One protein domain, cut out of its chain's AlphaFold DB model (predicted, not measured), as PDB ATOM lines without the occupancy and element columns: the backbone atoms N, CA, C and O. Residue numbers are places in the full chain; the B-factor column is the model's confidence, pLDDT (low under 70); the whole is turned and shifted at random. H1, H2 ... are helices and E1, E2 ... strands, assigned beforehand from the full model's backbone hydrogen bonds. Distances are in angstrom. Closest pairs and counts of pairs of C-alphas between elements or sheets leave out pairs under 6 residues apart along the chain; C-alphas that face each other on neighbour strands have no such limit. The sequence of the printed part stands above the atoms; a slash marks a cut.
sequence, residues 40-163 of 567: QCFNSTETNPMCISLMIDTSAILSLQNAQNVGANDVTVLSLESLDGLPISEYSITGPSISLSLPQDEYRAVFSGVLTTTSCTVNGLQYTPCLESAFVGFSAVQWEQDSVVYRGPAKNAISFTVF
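Overview. This is residues 40 to 163 of the 567 residues of an uncharacterized protein of Blastocystis sp. subtype 1 (strain ATCC 50177 / NandII) (UniProt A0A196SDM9). Two four-stranded antiparallel sheets, E4-E1-E8-E9 and E3-E2-E5-E10, are stacked partly face to face as a twisted sandwich, with the chain passing between them from E3 to E4 and from E9 to E10. H1 packs on E4 at one end; at the other end lie H2 and H3, and beyond H3 the small hairpin E6-E7 extends the long axis. The printed part has 124 residues with three named helices and ten named strands, in the order H1 E1 H2 E2 E3 E4 E5 E6 E7 H3 E8 E9 E10. The class is mixed, helices and strands. The whole is compact, with a radius of gyration of the C-alphas of 15.1 A, but elongated in outline, spanning 48 by 25 by 25 A.

Arrangement. The strongly twisted first sheet has E4, residues 97 to 103, and E9, residues 145 to 153, as edge strands, and E1, residues 51 to 57, and E8, residues 135 to 142, as inner strands. Within hydrogen-bond range are N 54 and O 100 of E1 and E4, 2.7 A, N 55 and O 139 of E1 and E8, 2.8 A, and N 138 and O 150 of the hairpin E8 and E9, 2.7 A. The second sheet, only just strongly twisted with C-alphas up to 4.2 A off its plane, runs E3, residues 87 to 92, E2, residues 77 to 82, E5, residues 106 to 112, and E10, residues 157 to 161. Here N 80 and O 89 of the hairpin E2 and E3, N 79 and O 110 of E2 and E5, and N 109 and O 158 of E5 and E10 are each 2.8 A apart. The closest C-alphas of E9 and E10 are Val 149 and Phe 160, 6.7 A; E1 and E5 are apart. H1, residues 40 to 43, is on the first sheet over E4, at a height of 7.2 A. H2, residues 59 to 67, stands at that sheet's level, height 1.0 A; its closest C-alphas with E8 are Ala 60 and Phe 135, 5.6 A. H3, residues 130 to 133, is close to but not clearly touching H2, with C-alphas 61 and 131 7.2 A apart. The hairpin E6, residues 120 to 122, and E7, residues 125 to 127, has N 127 and O 120 2.9 A apart; Cys 120 and Cys 130 are the closest C-alphas of E6 and H3, 5.0 A. In H2 every O i to N i+4 pair is within hydrogen-bond range; H1 and H3 are too short for one.

Along the chain. E9 measures 23.7 A, E8 23.3 A, E5 19.8 A, E1 and E4 19.4 A each, and H2 12.4 A. H1 begins at C-alpha 40, (-36.296, -2.579, 17.659), and E10 ends at C-alpha 161, (-52.004, 9.071, 18.920).

Size, cuts and confidence. The C-alphas farthest apart, of Glu 46 and Gly 124, are 50.5 A apart. The printed part has no cut, and no link is long. Its mean pLDDT is 76.6; 35 residues are under 70, among them 40 to 50 and 144 to 154.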
ATOM      1  N   GLN A  40     -36.514  -2.682  19.110       54.12
ATOM      2  CA  GLN A  40     -36.296  -2.579  17.659       54.12
ATOM      3  C   GLN A  40     -36.461  -1.148  17.137       54.12
ATOM      4  O   GLN A  40     -35.722  -0.756  16.232       54.12
ATOM      5  N   CYS A  41     -37.371  -0.341  17.696       58.25
ATOM      6  CA  CYS A  41     -37.513   1.059  17.278       58.25
ATOM      7  C   CYS A  41     -36.417   1.963  17.858       58.25
ATOM      8  O   CYS A  41     -35.983   2.893  17.181       58.25
ATOM      9  N   PHE A  42     -35.943   1.686  19.077       51.53
ATOM     10  CA  PHE A  42     -34.886   2.478  19.714       51.53
ATOM     11  C   PHE A  42     -33.462   2.073  19.286       51.53
ATOM     12  O   PHE A  42     -32.588   2.938  19.264       51.53
ATOM     13  N   ASN A  43     -33.219   0.802  18.920       45.03
ATOM     14  CA  ASN A  43     -31.866   0.275  18.676       45.03
ATOM     15  C   ASN A  43     -31.609  -0.334  17.283       45.03
ATOM     16  O   ASN A  43     -30.465  -0.712  17.016       45.03
ATOM     17  N   SER A  44     -32.596  -0.463  16.383       43.03
ATOM     18  CA  SER A  44     -32.336  -1.054  15.058       43.03
ATOM     19  C   SER A  44     -31.940  -0.013  14.004       43.03
ATOM     20  O   SER A  44     -32.493   1.080  13.910       43.03
ATOM     21  N   THR A  45     -30.954  -0.369  13.181       41.91
ATOM     22  CA  THR A  45     -30.559   0.382  11.976       41.91
ATOM     23  C   THR A  45     -31.424   0.038  10.758       41.91
ATOM     24  O   THR A  45     -31.178   0.553   9.668       41.91
ATOM     25  N   GLU A  46     -32.400  -0.863  10.912       43.53
ATOM     26  CA  GLU A  46     -33.342  -1.251   9.865       43.53
ATOM     27  C   GLU A  46     -34.615  -0.408   9.981       43.53
ATOM     28  O   GLU A  46     -35.175  -0.216  11.055       43.53
ATOM     29  N   THR A  47     -35.077   0.134   8.856       52.38
ATOM     30  CA  THR A  47     -36.304   0.933   8.797       52.38
ATOM     31  C   THR A  47     -37.517   0.021   8.970       52.38
ATOM     32  O   THR A  47     -38.066  -0.498   8.003       52.38
ATOM     33  N   ASN A  48     -37.942  -0.198  10.214       63.22
ATOM     34  CA  ASN A  48     -39.189  -0.901  10.491       63.22
ATOM     35  C   ASN A  48     -40.379   0.027  10.143       63.22
ATOM     36  O   ASN A  48     -40.477   1.125  10.701       63.22
ATOM     37  N   PRO A  49     -41.301  -0.377   9.242       61.00
ATOM     38  CA  PRO A  49     -42.459   0.433   8.852       61.00
ATOM     39  C   PRO A  49     -43.458   0.667   9.997       61.00
ATOM     40  O   PRO A  49     -44.396   1.442   9.834       61.00
ATOM     41  N   MET A  50     -43.272   0.026  11.148       67.56
ATOM     42  CA  MET A  50     -44.058   0.245  12.362       67.56
ATOM     43  C   MET A  50     -43.410   1.244  13.329       67.56
ATOM     44  O   MET A  50     -44.035   1.590  14.328       67.56
ATOM     45  N   CYS A  51     -42.195   1.727  13.041       77.50
ATOM     46  CA  CYS A  51     -41.536   2.765  13.830       77.50
ATOM     47  C   CYS A  51     -41.726   4.145  13.189       77.50
ATOM     48  O   CYS A  51     -41.580   4.323  11.975       77.50
ATOM     49  N   ILE A  52     -42.014   5.127  14.031       79.19
ATOM     50  CA  ILE A  52     -42.187   6.539  13.696       79.19
ATOM     51  C   ILE A  52     -41.048   7.348  14.309       79.19
ATOM     52  O   ILE A  52     -40.574   7.023  15.396       79.19
ATOM     53  N   SER A  53     -40.634   8.428  13.650       84.12
ATOM     54  CA  SER A  53     -39.741   9.413  14.267       84.12
ATOM     55  C   SER A  53     -40.565  10.587  14.790       84.12
ATOM     56  O   SER A  53     -41.063  11.402  14.019       84.12
ATOM     57  N   LEU A  54     -40.769  10.661  16.101       85.12
ATOM     58  CA  LEU A  54     -41.429  11.776  16.766       85.12
ATOM     59  C   LEU A  54     -40.416  12.896  17.025       85.12
ATOM     60  O   LEU A  54     -39.481  12.754  17.811       85.12
ATOM     61  N   MET A  55     -40.641  14.033  16.385       83.56
ATOM     62  CA  MET A  55     -39.913  15.278  16.594       83.56
ATOM     63  C   MET A  55     -40.752  16.207  17.469       83.56
ATOM     64  O   MET A  55     -41.903  16.501  17.142       83.56
ATOM     65  N   ILE A  56     -40.176  16.676  18.571       85.31
ATOM     66  CA  ILE A  56     -40.825  17.570  19.530       85.31
ATOM     67  C   ILE A  56     -40.062  18.893  19.551       85.31
ATOM     68  O   ILE A  56     -38.906  18.935  19.969       85.31
ATOM     69  N   ASP A  57     -40.697  19.972  19.105       81.75
ATOM     70  CA  ASP A  57     -40.176  21.336  19.179       81.75
ATOM     71  C   ASP A  57     -40.450  21.913  20.571       81.75
ATOM     72  O   ASP A  57     -41.601  22.113  20.966       81.75
ATOM     73  N   THR A  58     -39.372  22.166  21.310       85.44
ATOM     74  CA  THR A  58     -39.381  22.664  22.693       85.44
ATOM     75  C   THR A  58     -38.726  24.042  22.820       85.44
ATOM     76  O   THR A  58     -38.514  24.534  23.931       85.44
ATOM     77  N   SER A  59     -38.442  24.703  21.693       78.38
ATOM     78  CA  SER A  59     -37.762  26.000  21.626       78.38
ATOM     79  C   SER A  59     -38.419  27.075  22.500       78.38
ATOM     80  O   SER A  59     -37.730  27.761  23.254       78.38
ATOM     81  N   ALA A  60     -39.751  27.181  22.486       75.50
ATOM     82  CA  ALA A  60     -40.471  28.164  23.295       75.50
ATOM     83  C   ALA A  60     -40.417  27.857  24.803       75.50
ATOM     84  O   ALA A  60     -40.326  28.784  25.609       75.50
ATOM     85  N   ILE A  61     -40.418  26.577  25.196       83.00
ATOM     86  CA  ILE A  61     -40.232  26.178  26.601       83.00
ATOM     87  C   ILE A  61     -38.814  26.545  27.046       83.00
ATOM     88  O   ILE A  61     -38.639  27.138  28.108       83.00
ATOM     89  N   LEU A  62     -37.804  26.270  26.215       85.88
ATOM     90  CA  LEU A  62     -36.419  26.639  26.499       85.88
ATOM     91  C   LEU A  62     -36.259  28.161  26.668       85.88
ATOM     92  O   LEU A  62     -35.648  28.612  27.639       85.88
ATOM     93  N   SER A  63     -36.849  28.957  25.775       83.81
ATOM     94  CA  SER A  63     -36.865  30.422  25.880       83.81
ATOM     95  C   SER A  63     -37.550  30.904  27.160       83.81
ATOM     96  O   SER A  63     -37.027  31.792  27.838       83.81
ATOM     97  N   LEU A  64     -38.676  30.292  27.542       83.94
ATOM     98  CA  LEU A  64     -39.392  30.624  28.772       83.94
ATOM     99  C   LEU A  64     -38.566  30.297  30.023       83.94
ATOM    100  O   LEU A  64     -38.486  31.123  30.931       83.94
ATOM    101  N   GLN A  65     -37.904  29.138  30.062       89.56
ATOM    102  CA  GLN A  65     -37.006  28.767  31.162       89.56
ATOM    103  C   GLN A  65     -35.890  29.796  31.351       89.56
ATOM    104  O   GLN A  65     -35.620  30.211  32.477       89.56
ATOM    105  N   ASN A  66     -35.288  30.248  30.247       87.44
ATOM    106  CA  ASN A  66     -34.248  31.274  30.273       87.44
ATOM    107  C   ASN A  66     -34.797  32.618  30.771       87.44
ATOM    108  O   ASN A  66     -34.176  33.260  31.615       87.44
ATOM    109  N   ALA A  67     -35.982  33.025  30.307       84.19
ATOM    110  CA  ALA A  67     -36.622  34.271  30.728       84.19
ATOM    111  C   ALA A  67     -37.002  34.276  32.221       84.19
ATOM    112  O   ALA A  67     -36.900  35.309  32.881       84.19
ATOM    113  N   GLN A  68     -37.406  33.123  32.761       86.25
ATOM    114  CA  GLN A  68     -37.749  32.956  34.177       86.25
ATOM    115  C   GLN A  68     -36.536  32.617  35.065       86.25
ATOM    116  O   GLN A  68     -36.701  32.436  36.268       86.25
ATOM    117  N   ASN A  69     -35.319  32.563  34.506       87.94
ATOM    118  CA  ASN A  69     -34.090  32.166  35.206       87.94
ATOM    119  C   ASN A  69     -34.218  30.819  35.945       87.94
ATOM    120  O   ASN A  69     -33.758  30.678  37.081       87.94
ATOM    121  N   VAL A  70     -34.857  29.831  35.314       85.56
ATOM    122  CA  VAL A  70     -34.991  28.478  35.872       85.56
ATOM    123  C   VAL A  70     -33.601  27.854  36.032       85.56
ATOM    124  O   VAL A  70     -32.800  27.844  35.096       85.56
ATOM    125  N   GLY A  71     -33.292  27.358  37.233       79.81
ATOM    126  CA  GLY A  71     -31.997  26.751  37.540       79.81
ATOM    127  C   GLY A  71     -31.774  25.424  36.807       79.81
ATOM    128  O   GLY A  71     -32.719  24.731  36.447       79.81
ATOM    129  N   ALA A  72     -30.510  25.022  36.642       75.62
ATOM    130  CA  ALA A  72     -30.144  23.788  35.931       75.62
ATOM    131  C   ALA A  72     -30.749  22.499  36.535       75.62
ATOM    132  O   ALA A  72     -30.903  21.513  35.824       75.62
ATOM    133  N   ASN A  73     -31.108  22.516  37.824       77.81
ATOM    134  CA  ASN A  73     -31.740  21.387  38.522       77.81
ATOM    135  C   ASN A  73     -33.278  21.426  38.484       77.81
ATOM    136  O   ASN A  73     -33.917  20.475  38.913       77.81
ATOM    137  N   ASP A  74     -33.852  22.522  37.991       84.44
ATOM    138  CA  ASP A  74     -35.285  22.832  38.037       84.44
ATOM    139  C   ASP A  74     -35.914  22.882  36.635       84.44
ATOM    140  O   ASP A  74     -37.062  23.314  36.466       84.44
ATOM    141  N   VAL A  75     -35.140  22.472  35.623       90.19
ATOM    142  CA  VAL A  75     -35.550  22.445  34.219       90.19
ATOM    143  C   VAL A  75     -36.814  21.617  34.039       90.19
ATOM    144  O   VAL A  75     -37.055  20.632  34.736       90.19
ATOM    145  N   THR A  76     -37.623  22.023  33.072       91.75
ATOM    146  CA  THR A  76     -38.809  21.275  32.677       91.75
ATOM    147  C   THR A  76     -38.359  19.935  32.112       91.75
ATOM    148  O   THR A  76     -37.478  19.871  31.250       91.75
ATOM    149  N   VAL A  77     -38.967  18.868  32.607       93.31
ATOM    150  CA  VAL A  77     -38.748  17.504  32.138       93.31
ATOM    151  C   VAL A  77     -39.982  17.071  31.369       93.31
ATOM    152  O   VAL A  77     -41.102  17.206  31.861       93.31
ATOM    153  N   LEU A  78     -39.763  16.560  30.163       93.50
ATOM    154  CA  LEU A  78     -40.758  15.845  29.384       93.50
ATOM    155  C   LEU A  78     -40.629  14.353  29.693       93.50
ATOM    156  O   LEU A  78     -39.618  13.747  29.344       93.50
ATOM    157  N   SER A  79     -41.652  13.769  30.304       92.06
ATOM    158  CA  SER A  79     -41.829  12.323  30.408       92.06
ATOM    159  C   SER A  79     -42.787  11.864  29.318       92.06
ATOM    160  O   SER A  79     -43.894  12.387  29.192       92.06
ATOM    161  N   LEU A  80     -42.347  10.934  28.479       90.06
ATOM    162  CA  LEU A  80     -43.207  10.244  27.535       90.06
ATOM    163  C   LEU A  80     -43.699   8.961  28.201       90.06
ATOM    164  O   LEU A  80     -42.899   8.118  28.596       90.06
ATOM    165  N   GLU A  81     -45.009   8.810  28.301       87.62
ATOM    166  CA  GLU A  81     -45.678   7.697  28.964       87.62
ATOM    167  C   GLU A  81     -46.592   6.962  27.974       87.62
ATOM    168  O   GLU A  81     -47.103   7.558  27.018       87.62
ATOM    169  N   SER A  82     -46.846   5.675  28.220       78.94
ATOM    170  CA  SER A  82     -48.000   4.990  27.628       78.94
ATOM    171  C   SER A  82     -49.306   5.535  28.224       78.94
ATOM    172  O   SER A  82     -49.299   6.202  29.265       78.94
ATOM    173  N   LEU A  83     -50.456   5.240  27.610       68.19
ATOM    174  CA  LEU A  83     -51.757   5.653  28.159       68.19
ATOM    175  C   LEU A  83     -52.047   5.106  29.564       68.19
ATOM    176  O   LEU A  83     -52.709   5.785  30.351       68.19
ATOM    177  N   ASP A  84     -51.494   3.942  29.909       70.12
ATOM    178  CA  ASP A  84     -51.590   3.358  31.255       70.12
ATOM    179  C   ASP A  84     -50.729   4.102  32.297       70.12
ATOM    180  O   ASP A  84     -50.698   3.731  33.471       70.12
ATOM    181  N   GLY A  85     -50.027   5.163  31.881       69.56
ATOM    182  CA  GLY A  85     -49.166   5.982  32.730       69.56
ATOM    183  C   GLY A  85     -47.813   5.340  33.022       69.56
ATOM    184  O   GLY A  85     -47.156   5.728  33.988       69.56
ATOM    185  N   LEU A  86     -47.394   4.345  32.230       76.31
ATOM    186  CA  LEU A  86     -46.063   3.758  32.359       76.31
ATOM    187  C   LEU A  86     -45.046   4.660  31.648       76.31
ATOM    188  O   LEU A  86     -45.184   4.876  30.442       76.31
ATOM    189  N   PRO A  87     -44.026   5.181  32.352       78.00
ATOM    190  CA  PRO A  87     -43.002   6.009  31.735       78.00
ATOM    191  C   PRO A  87     -42.161   5.173  30.768       78.00
ATOM    192  O   PRO A  87     -41.623   4.128  31.129       78.00
ATOM    193  N   ILE A  88     -42.057   5.657  29.534       82.00
ATOM    194  CA  ILE A  88     -41.250   5.083  28.456       82.00
ATOM    195  C   ILE A  88     -39.872   5.738  28.476       82.00
ATOM    196  O   ILE A  88     -38.848   5.054  28.444       82.00
ATOM    197  N   SER A  89     -39.835   7.068  28.540       84.81
ATOM    198  CA  SER A  89     -38.592   7.832  28.510       84.81
ATOM    199  C   SER A  89     -38.761   9.237  29.078       84.81
ATOM    200  O   SER A  89     -39.842   9.815  29.037       84.81
ATOM    201  N   GLU A  90     -37.673   9.798  29.605       89.88
ATOM    202  CA  GLU A  90     -37.654  11.137  30.193       89.88
ATOM    203  C   GLU A  90     -36.532  11.983  29.598       89.88
ATOM    204  O   GLU A  90     -35.406  11.517  29.408       89.88
ATOM    205  N   TYR A  91     -36.840  13.250  29.334       90.81
ATOM    206  CA  TYR A  91     -35.931  14.196  28.706       90.81
ATOM    207  C   TYR A  91     -35.982  15.543  29.411       90.81
ATOM    208  O   TYR A  91     -37.020  16.207  29.459       90.81
ATOM    209  N   SER A  92     -34.835  15.994  29.910       91.62
ATOM    210  CA  SER A  92     -34.665  17.382  30.332       91.62
ATOM    211  C   SER A  92     -34.706  18.301  29.109       91.62
ATOM    212  O   SER A  92     -33.961  18.100  28.148       91.62
ATOM    213  N   ILE A  93     -35.536  19.345  29.147       90.38
ATOM    214  CA  ILE A  93     -35.637  20.324  28.058       90.38
ATOM    215  C   ILE A  93     -34.462  21.303  28.155       90.38
ATOM    216  O   ILE A  93     -34.546  22.368  28.769       90.38
ATOM    217  N   THR A  94     -33.339  20.910  27.556       88.44
ATOM    218  CA  THR A  94     -32.100  21.707  27.482       88.44
ATOM    219  C   THR A  94     -31.732  22.124  26.056       88.44
ATOM    220  O   THR A  94     -30.751  22.837  25.860       88.44
ATOM    221  N   GLY A  95     -32.487  21.665  25.056       86.81
ATOM    222  CA  GLY A  95     -32.297  21.969  23.639       86.81
ATOM    223  C   GLY A  95     -33.599  22.438  22.985       86.81
ATOM    224  O   GLY A  95     -34.647  22.375  23.620       86.81
ATOM    225  N   PRO A  96     -33.545  22.934  21.737       81.12
ATOM    226  CA  PRO A  96     -34.725  23.436  21.032       81.12
ATOM    227  C   PRO A  96     -35.625  22.317  20.492       81.12
ATOM    228  O   PRO A  96     -36.770  22.576  20.135       81.12
ATOM    229  N   SER A  97     -35.135  21.079  20.419       85.12
ATOM    230  CA  SER A  97     -35.911  19.941  19.940       85.12
ATOM    231  C   SER A  97     -35.480  18.625  20.581       85.12
ATOM    232  O   SER A  97     -34.348  18.477  21.044       85.12
ATOM    233  N   ILE A  98     -36.406  17.669  20.595       88.88
ATOM    234  CA  ILE A  98     -36.201  16.284  21.023       88.88
ATOM    235  C   ILE A  98     -36.642  15.383  19.862       88.88
ATOM    236  O   ILE A  98     -37.676  15.636  19.249       88.88
ATOM    237  N   SER A  99     -35.856  14.356  19.535       86.62
ATOM    238  CA  SER A  99     -36.162  13.383  18.479       86.62
ATOM    239  C   SER A  99     -36.182  11.984  19.071       86.62
ATOM    240  O   SER A  99     -35.241  11.606  19.769       86.62
ATOM    241  N   LEU A 100     -37.258  11.248  18.810       85.19
ATOM    242  CA  LEU A 100     -37.542   9.945  19.400       85.19
ATOM    243  C   LEU A 100     -38.006   8.984  18.318       85.19
ATOM    244  O   LEU A 100     -38.858   9.342  17.514       85.19
ATOM    245  N   SER A 101     -37.511   7.754  18.342       82.81
ATOM    246  CA  SER A 101     -38.078   6.673  17.538       82.81
ATOM    247  C   SER A 101     -39.021   5.860  18.412       82.81
ATOM    248  O   SER A 101     -38.601   5.326  19.434       82.81
ATOM    249  N   LEU A 102     -40.293   5.778  18.033       81.31
ATOM    250  CA  LEU A 102     -41.335   5.113  18.819       81.31
ATOM    251  C   LEU A 102     -42.091   4.109  17.944       81.31
ATOM    252  O   LEU A 102     -42.121   4.284  16.725       81.31
ATOM    253  N   PRO A 103     -42.702   3.062  18.518       79.44
ATOM    254  CA  PRO A 103     -43.703   2.293  17.794       79.44
ATOM    255  C   PRO A 103     -44.952   3.143  17.493       79.44
ATOM    256  O   PRO A 103     -45.143   4.237  18.021       79.44
ATOM    257  N   GLN A 104     -45.807   2.659  16.597       78.62
ATOM    258  CA  GLN A 104     -47.122   3.260  16.385       78.62
ATOM    259  C   GLN A 104     -48.064   2.891  17.529       78.62
ATOM    260  O   GLN A 104     -48.498   1.742  17.616       78.62
ATOM    261  N   ASP A 105     -48.390   3.861  18.378       76.69
ATOM    262  CA  ASP A 105     -49.285   3.673  19.518       76.69
ATOM    263  C   ASP A 105     -49.883   5.013  19.991       76.69
ATOM    264  O   ASP A 105     -49.728   6.068  19.354       76.69
ATOM    265  N   GLU A 106     -50.590   4.962  21.113       77.81
ATOM    266  CA  GLU A 106     -51.095   6.102  21.858       77.81
ATOM    267  C   GLU A 106     -50.168   6.448  23.026       77.81
ATOM    268  O   GLU A 106     -49.770   5.602  23.828       77.81
ATOM    269  N   TYR A 107     -49.844   7.733  23.138       81.44
ATOM    270  CA  TYR A 107     -48.857   8.240  24.079       81.44
ATOM    271  C   TYR A 107     -49.390   9.420  24.876       81.44
ATOM    272  O   TYR A 107     -50.290  10.154  24.452       81.44
ATOM    273  N   ARG A 108     -48.766   9.648  26.030       85.75
ATOM    274  CA  ARG A 108     -48.961  10.841  26.844       85.75
ATOM    275  C   ARG A 108     -47.621  11.514  27.101       85.75
ATOM    276  O   ARG A 108     -46.733  10.937  27.710       85.75
ATOM    277  N   ALA A 109     -47.484  12.756  26.660       88.25
ATOM    278  CA  ALA A 109     -46.381  13.626  27.040       88.25
ATOM    279  C   ALA A 109     -46.749  14.382  28.318       88.25
ATOM    280  O   ALA A 109     -47.673  15.196  28.308       88.25
ATOM    281  N   VAL A 110     -46.032  14.127  29.407       91.25
ATOM    282  CA  VAL A 110     -46.200  14.794  30.698       91.25
ATOM    283  C   VAL A 110     -45.034  15.734  30.939       91.25
ATOM    284  O   VAL A 110     -43.877  15.325  30.966       91.25
ATOM    285  N   PHE A 111     -45.342  17.008  31.137       91.88
ATOM    286  CA  PHE A 111     -44.360  18.006  31.518       91.88
ATOM    287  C   PHE A 111     -44.366  18.154  33.036       91.88
ATOM    288  O   PHE A 111     -45.418  18.290  33.661       91.88
ATOM    289  N   SER A 112     -43.176  18.171  33.626       91.69
ATOM    290  CA  SER A 112     -42.964  18.411  35.051       91.69
ATOM    291  C   SER A 112     -41.822  19.403  35.267       91.69
ATOM    292  O   SER A 112     -41.072  19.701  34.341       91.69
ATOM    293  N   GLY A 113     -41.706  19.964  36.472       89.69
ATOM    294  CA  GLY A 113     -40.681  20.955  36.824       89.69
ATOM    295  C   GLY A 113     -41.271  22.293  37.267       89.69
ATOM    296  O   GLY A 113     -42.489  22.445  37.411       89.69
ATOM    297  N   VAL A 114     -40.413  23.290  37.494       88.25
ATOM    298  CA  VAL A 114     -40.826  24.557  38.128       88.25
ATOM    299  C   VAL A 114     -41.878  25.307  37.309       88.25
ATOM    300  O   VAL A 114     -42.845  25.815  37.876       88.25
ATOM    301  N   LEU A 115     -41.779  25.313  35.976       89.06
ATOM    302  CA  LEU A 115     -42.761  25.995  35.121       89.06
ATOM    303  C   LEU A 115     -44.167  25.371  35.178       89.06
ATOM    304  O   LEU A 115     -45.144  26.055  34.888       89.06
ATOM    305  N   THR A 116     -44.287  24.103  35.583       88.94
ATOM    306  CA  THR A 116     -45.564  23.356  35.644       88.94
ATOM    307  C   THR A 116     -46.337  23.555  36.947       88.94
ATOM    308  O   THR A 116     -47.490  23.142  37.063       88.94
ATOM    309  N   THR A 117     -45.706  24.199  37.932       87.44
ATOM    310  CA  THR A 117     -46.252  24.399  39.287       87.44
ATOM    311  C   THR A 117     -46.287  25.862  39.714       87.44
ATOM    312  O   THR A 117     -46.962  26.204  40.684       87.44
ATOM    313  N   THR A 118     -45.581  26.737  39.001       86.62
ATOM    314  CA  THR A 118     -45.506  28.168  39.302       86.62
ATOM    315  C   THR A 118     -46.417  28.979  38.396       86.62
ATOM    316  O   THR A 118     -46.761  28.550  37.297       86.62
ATOM    317  N   SER A 119     -46.794  30.170  38.850       86.50
ATOM    318  CA  SER A 119     -47.467  31.167  38.022       86.50
ATOM    319  C   SER A 119     -46.456  32.176  37.490       86.50
ATOM    320  O   SER A 119     -45.509  32.528  38.193       86.50
ATOM    321  N   CYS A 120     -46.676  32.707  36.292       75.25
ATOM    322  CA  CYS A 120     -45.874  33.815  35.777       75.25
ATOM    323  C   CYS A 120     -46.731  34.842  35.055       75.25
ATOM    324  O   CYS A 120     -47.878  34.584  34.692       75.25
ATOM    325  N   THR A 121     -46.170  36.039  34.887       69.62
ATOM    326  CA  THR A 121     -46.788  37.091  34.086       69.62
ATOM    327  C   THR A 121     -45.991  37.274  32.809       69.62
ATOM    328  O   THR A 121     -44.832  37.684  32.861       69.62
ATOM    329  N   VAL A 122     -46.614  36.990  31.670       61.84
ATOM    330  CA  VAL A 122     -46.028  37.208  30.345       61.84
ATOM    331  C   VAL A 122     -46.910  38.220  29.631       61.84
ATOM    332  O   VAL A 122     -48.124  38.042  29.561       61.84
ATOM    333  N   ASN A 123     -46.320  39.329  29.180       57.22
ATOM    334  CA  ASN A 123     -47.029  40.425  28.507       57.22
ATOM    335  C   ASN A 123     -48.262  40.959  29.274       57.22
ATOM    336  O   ASN A 123     -49.249  41.363  28.673       57.22
ATOM    337  N   GLY A 124     -48.199  40.987  30.611       55.50
ATOM    338  CA  GLY A 124     -49.266  41.525  31.469       55.50
ATOM    339  C   GLY A 124     -50.380  40.539  31.840       55.50
ATOM    340  O   GLY A 124     -51.286  40.916  32.579       55.50
ATOM    341  N   LEU A 125     -50.296  39.283  31.393       48.88
ATOM    342  CA  LEU A 125     -51.280  38.233  31.665       48.88
ATOM    343  C   LEU A 125     -50.709  37.191  32.608       48.88
ATOM    344  O   LEU A 125     -49.546  36.810  32.472       48.88
ATOM    345  N   GLN A 126     -51.527  36.719  33.543       69.88
ATOM    346  CA  GLN A 126     -51.121  35.664  34.460       69.88
ATOM    347  C   GLN A 126     -51.420  34.279  33.895       69.88
ATOM    348  O   GLN A 126     -52.558  33.970  33.555       69.88
ATOM    349  N   TYR A 127     -50.392  33.436  33.884       65.62
ATOM    350  CA  TYR A 127     -50.461  32.031  33.503       65.62
ATOM    351  C   TYR A 127     -50.268  31.174  34.743       65.62
ATOM    352  O   TYR A 127     -49.353  31.425  35.530       65.62
ATOM    353  N   THR A 128     -51.140  30.185  34.935       76.19
ATOM    354  CA  THR A 128     -51.034  29.196  36.012       76.19
ATOM    355  C   THR A 128     -51.498  27.837  35.479       76.19
ATOM    356  O   THR A 128     -52.706  27.646  35.352       76.19
ATOM    357  N   PRO A 129     -50.581  26.902  35.183       83.75
ATOM    358  CA  PRO A 129     -49.130  27.012  35.351       83.75
ATOM    359  C   PRO A 129     -48.449  27.901  34.295       83.75
ATOM    360  O   PRO A 129     -48.975  28.113  33.205       83.75
ATOM    361  N   CYS A 130     -47.260  28.415  34.616       81.88
ATOM    362  CA  CYS A 130     -46.459  29.282  33.749       81.88
ATOM    363  C   CYS A 130     -46.127  28.615  32.410       81.88
ATOM    364  O   CYS A 130     -46.092  29.285  31.385       81.88
ATOM    365  N   LEU A 131     -45.951  27.287  32.407       82.81
ATOM    366  CA  LEU A 131     -45.727  26.484  31.205       82.81
ATOM    367  C   LEU A 131     -46.744  26.788  30.090       82.81
ATOM    368  O   LEU A 131     -46.365  26.783  28.923       82.81
ATOM    369  N   GLU A 132     -47.999  27.100  30.427       75.00
ATOM    370  CA  GLU A 132     -49.045  27.383  29.435       75.00
ATOM    371  C   GLU A 132     -48.795  28.639  28.591       75.00
ATOM    372  O   GLU A 132     -49.475  28.835  27.583       75.00
ATOM    373  N   SER A 133     -47.833  29.488  28.970       67.56
ATOM    374  CA  SER A 133     -47.407  30.612  28.134       67.56
ATOM    375  C   SER A 133     -46.456  30.195  27.007       67.56
ATOM    376  O   SER A 133     -46.182  31.003  26.124       67.56
ATOM    377  N   ALA A 134     -45.902  28.977  27.045       69.06
ATOM    378  CA  ALA A 134     -45.031  28.434  26.007       69.06
ATOM    379  C   ALA A 134     -45.812  27.560  25.019       69.06
ATOM    380  O   ALA A 134     -46.871  27.021  25.331       69.06
ATOM    381  N   PHE A 135     -45.259  27.389  23.822       68.75
ATOM    382  CA  PHE A 135     -45.824  26.560  22.764       68.75
ATOM    383  C   PHE A 135     -44.986  25.293  22.568       68.75
ATOM    384  O   PHE A 135     -43.776  25.306  22.785       68.75
ATOM    385  N   VAL A 136     -45.617  24.203  22.144       67.19
ATOM    386  CA  VAL A 136     -44.931  22.951  21.828       67.19
ATOM    387  C   VAL A 136     -45.516  22.330  20.561       67.19
ATOM    388  O   VAL A 136     -46.732  22.322  20.338       67.19
ATOM    389  N   GLY A 137     -44.630  21.839  19.700       70.88
ATOM    390  CA  GLY A 137     -44.983  21.127  18.477       70.88
ATOM    391  C   GLY A 137     -44.539  19.676  18.558       70.88
ATOM    392  O   GLY A 137     -43.424  19.407  18.972       70.88
ATOM    393  N   PHE A 138     -45.393  18.752  18.144       75.06
ATOM    394  CA  PHE A 138     -45.114  17.333  17.988       75.06
ATOM    395  C   PHE A 138     -45.405  16.985  16.532       75.06
ATOM    396  O   PHE A 138     -46.520  17.201  16.045       75.06
ATOM    397  N   SER A 139     -44.424  16.433  15.835       74.44
ATOM    398  CA  SER A 139     -44.568  15.951  14.464       74.44
ATOM    399  C   SER A 139     -44.004  14.546  14.345       74.44
ATOM    400  O   SER A 139     -42.896  14.292  14.801       74.44
ATOM    401  N   ALA A 140     -44.755  13.645  13.727       75.25
ATOM    402  CA  ALA A 140     -44.304  12.305  13.394       75.25
ATOM    403  C   ALA A 140     -43.783  12.287  11.958       75.25
ATOM    404  O   ALA A 140     -44.490  12.701  11.042       75.25
ATOM    405  N   VAL A 141     -42.565  11.799  11.769       74.56
ATOM    406  CA  VAL A 141     -41.919  11.641  10.472       74.56
ATOM    407  C   VAL A 141     -41.923  10.165  10.106       74.56
ATOM    408  O   VAL A 141     -41.364   9.334  10.830       74.56
ATOM    409  N   GLN A 142     -42.560   9.832   8.985       74.38
ATOM    410  CA  GLN A 142     -42.601   8.475   8.453       74.38
ATOM    411  C   GLN A 142     -42.827   8.483   6.936       74.38
ATOM    412  O   GLN A 142     -43.574   9.308   6.428       74.38
ATOM    413  N   TRP A 143     -42.191   7.563   6.199       73.75
ATOM    414  CA  TRP A 143     -42.418   7.360   4.753       73.75
ATOM    415  C   TRP A 143     -42.304   8.627   3.885       73.75
ATOM    416  O   TRP A 143     -43.128   8.853   3.001       73.75
ATOM    417  N   GLU A 144     -41.270   9.442   4.123       68.25
ATOM    418  CA  GLU A 144     -41.059  10.742   3.449       68.25
ATOM    419  C   GLU A 144     -42.108  11.812   3.812       68.25
ATOM    420  O   GLU A 144     -42.231  12.818   3.111       68.25
ATOM    421  N   GLN A 145     -42.877  11.607   4.885       64.69
ATOM    422  CA  GLN A 145     -43.941  12.506   5.317       64.69
ATOM    423  C   GLN A 145     -43.727  13.020   6.735       64.69
ATOM    424  O   GLN A 145     -43.450  12.240   7.644       64.69
ATOM    425  N   ASP A 146     -44.006  14.308   6.920       66.44
ATOM    426  CA  ASP A 146     -44.132  14.937   8.230       66.44
ATOM    427  C   ASP A 146     -45.619  15.111   8.557       66.44
ATOM    428  O   ASP A 146     -46.344  15.862   7.904       66.44
ATOM    429  N   SER A 147     -46.086  14.411   9.584       65.38
ATOM    430  CA  SER A 147     -47.447  14.511  10.105       65.38
ATOM    431  C   SER A 147     -47.441  15.330  11.386       65.38
ATOM    432  O   SER A 147     -46.836  14.934  12.380       65.38
ATOM    433  N   VAL A 148     -48.153  16.455  11.412       66.12
ATOM    434  CA  VAL A 148     -48.360  17.194  12.665       66.12
ATOM    435  C   VAL A 148     -49.246  16.347  13.582       66.12
ATOM    436  O   VAL A 148     -50.329  15.906  13.197       66.12
ATOM    437  N   VAL A 149     -48.759  16.067  14.786       68.44
ATOM    438  CA  VAL A 149     -49.442  15.269  15.815       68.44
ATOM    439  C   VAL A 149     -50.118  16.197  16.820       68.44
ATOM    440  O   VAL A 149     -51.303  16.058  17.101       68.44
ATOM    441  N   TYR A 150     -49.376  17.189  17.305       67.31
ATOM    442  CA  TYR A 150     -49.874  18.236  18.185       67.31
ATOM    443  C   TYR A 150     -49.148  19.532  17.866       67.31
ATOM    444  O   TYR A 150     -47.948  19.539  17.611       67.31
ATOM    445  N   ARG A 151     -49.857  20.651  17.887       60.59
ATOM    446  CA  ARG A 151     -49.236  21.964  17.768       60.59
ATOM    447  C   ARG A 151     -50.096  22.936  18.560       60.59
ATOM    448  O   ARG A 151     -51.175  23.297  18.103       60.59
ATOM    449  N   GLY A 152     -49.660  23.299  19.760       54.94
ATOM    450  CA  GLY A 152     -50.460  24.124  20.666       54.94
ATOM    451  C   GLY A 152     -49.673  24.650  21.866       54.94
ATOM    452  O   GLY A 152     -48.484  24.351  22.007       54.94
ATOM    453  N   PRO A 153     -50.335  25.396  22.769       61.28
ATOM    454  CA  PRO A 153     -49.772  25.746  24.068       61.28
ATOM    455  C   PRO A 153     -49.304  24.494  24.809       61.28
ATOM    456  O   PRO A 153     -49.949  23.444  24.737       61.28
ATOM    457  N   ALA A 154     -48.203  24.593  25.537       69.06
ATOM    458  CA  ALA A 154     -47.770  23.520  26.406       69.06
ATOM    459  C   ALA A 154     -48.794  23.337  27.539       69.06
ATOM    460  O   ALA A 154     -49.373  24.291  28.056       69.06
ATOM    461  N   LYS A 155     -49.054  22.082  27.894       75.69
ATOM    462  CA  LYS A 155     -49.933  21.683  28.997       75.69
ATOM    463  C   LYS A 155     -49.164  20.707  29.868       75.69
ATOM    464  O   LYS A 155     -48.249  20.055  29.379       75.69
ATOM    465  N   ASN A 156     -49.571  20.547  31.122       79.06
ATOM    466  CA  ASN A 156     -48.940  19.567  32.011       79.06
ATOM    467  C   ASN A 156     -49.019  18.136  31.456       79.06
ATOM    468  O   ASN A 156     -48.109  17.353  31.684       79.06
ATOM    469  N   ALA A 157     -50.076  17.804  30.710       82.19
ATOM    470  CA  ALA A 157     -50.183  16.544  29.988       82.19
ATOM    471  C   ALA A 157     -50.802  16.761  28.601       82.19
ATOM    472  O   ALA A 157     -51.779  17.499  28.454       82.19
ATOM    473  N   ILE A 158     -50.235  16.100  27.594       76.06
ATOM    474  CA  ILE A 158     -50.696  16.097  26.207       76.06
ATOM    475  C   ILE A 158     -50.799  14.640  25.761       76.06
ATOM    476  O   ILE A 158     -49.784  13.971  25.592       76.06
ATOM    477  N   SER A 159     -52.022  14.152  25.577       76.81
ATOM    478  CA  SER A 159     -52.267  12.843  24.968       76.81
ATOM    479  C   SER A 159     -52.299  12.975  23.452       76.81
ATOM    480  O   SER A 159     -52.909  13.905  22.920       76.81
ATOM    481  N   PHE A 160     -51.650  12.051  22.759       72.56
ATOM    482  CA  PHE A 160     -51.622  12.023  21.308       72.56
ATOM    483  C   PHE A 160     -51.508  10.595  20.783       72.56
ATOM    484  O   PHE A 160     -50.913   9.728  21.416       72.56
ATOM    485  N   THR A 161     -52.042  10.373  19.588       73.31
ATOM    486  CA  THR A 161     -52.004   9.071  18.920       73.31
ATOM    487  C   THR A 161     -51.169   9.180  17.661       73.31
ATOM    488  O   THR A 161     -51.341  10.103  16.857       73.31
ATOM    489  N   VAL A 162     -50.289   8.208  17.461       72.69
ATOM    490  CA  VAL A 162     -49.544   8.054  16.217       72.69
ATOM    491  C   VAL A 162     -49.767   6.646  15.676       72.69
ATOM    492  O   VAL A 162     -48.857   5.837  15.548       72.69
ATOM    493  N   PHE A 163     -51.031   6.366  15.373       76.38
ATOM    494  CA  PHE A 163     -51.498   5.078  14.878       76.38
ATOM    495  C   PHE A 163     -51.974   5.194  13.428       76.38
ATOM    496  O   PHE A 163     -52.962   5.881  13.141       76.38
TER     497      PHE A 163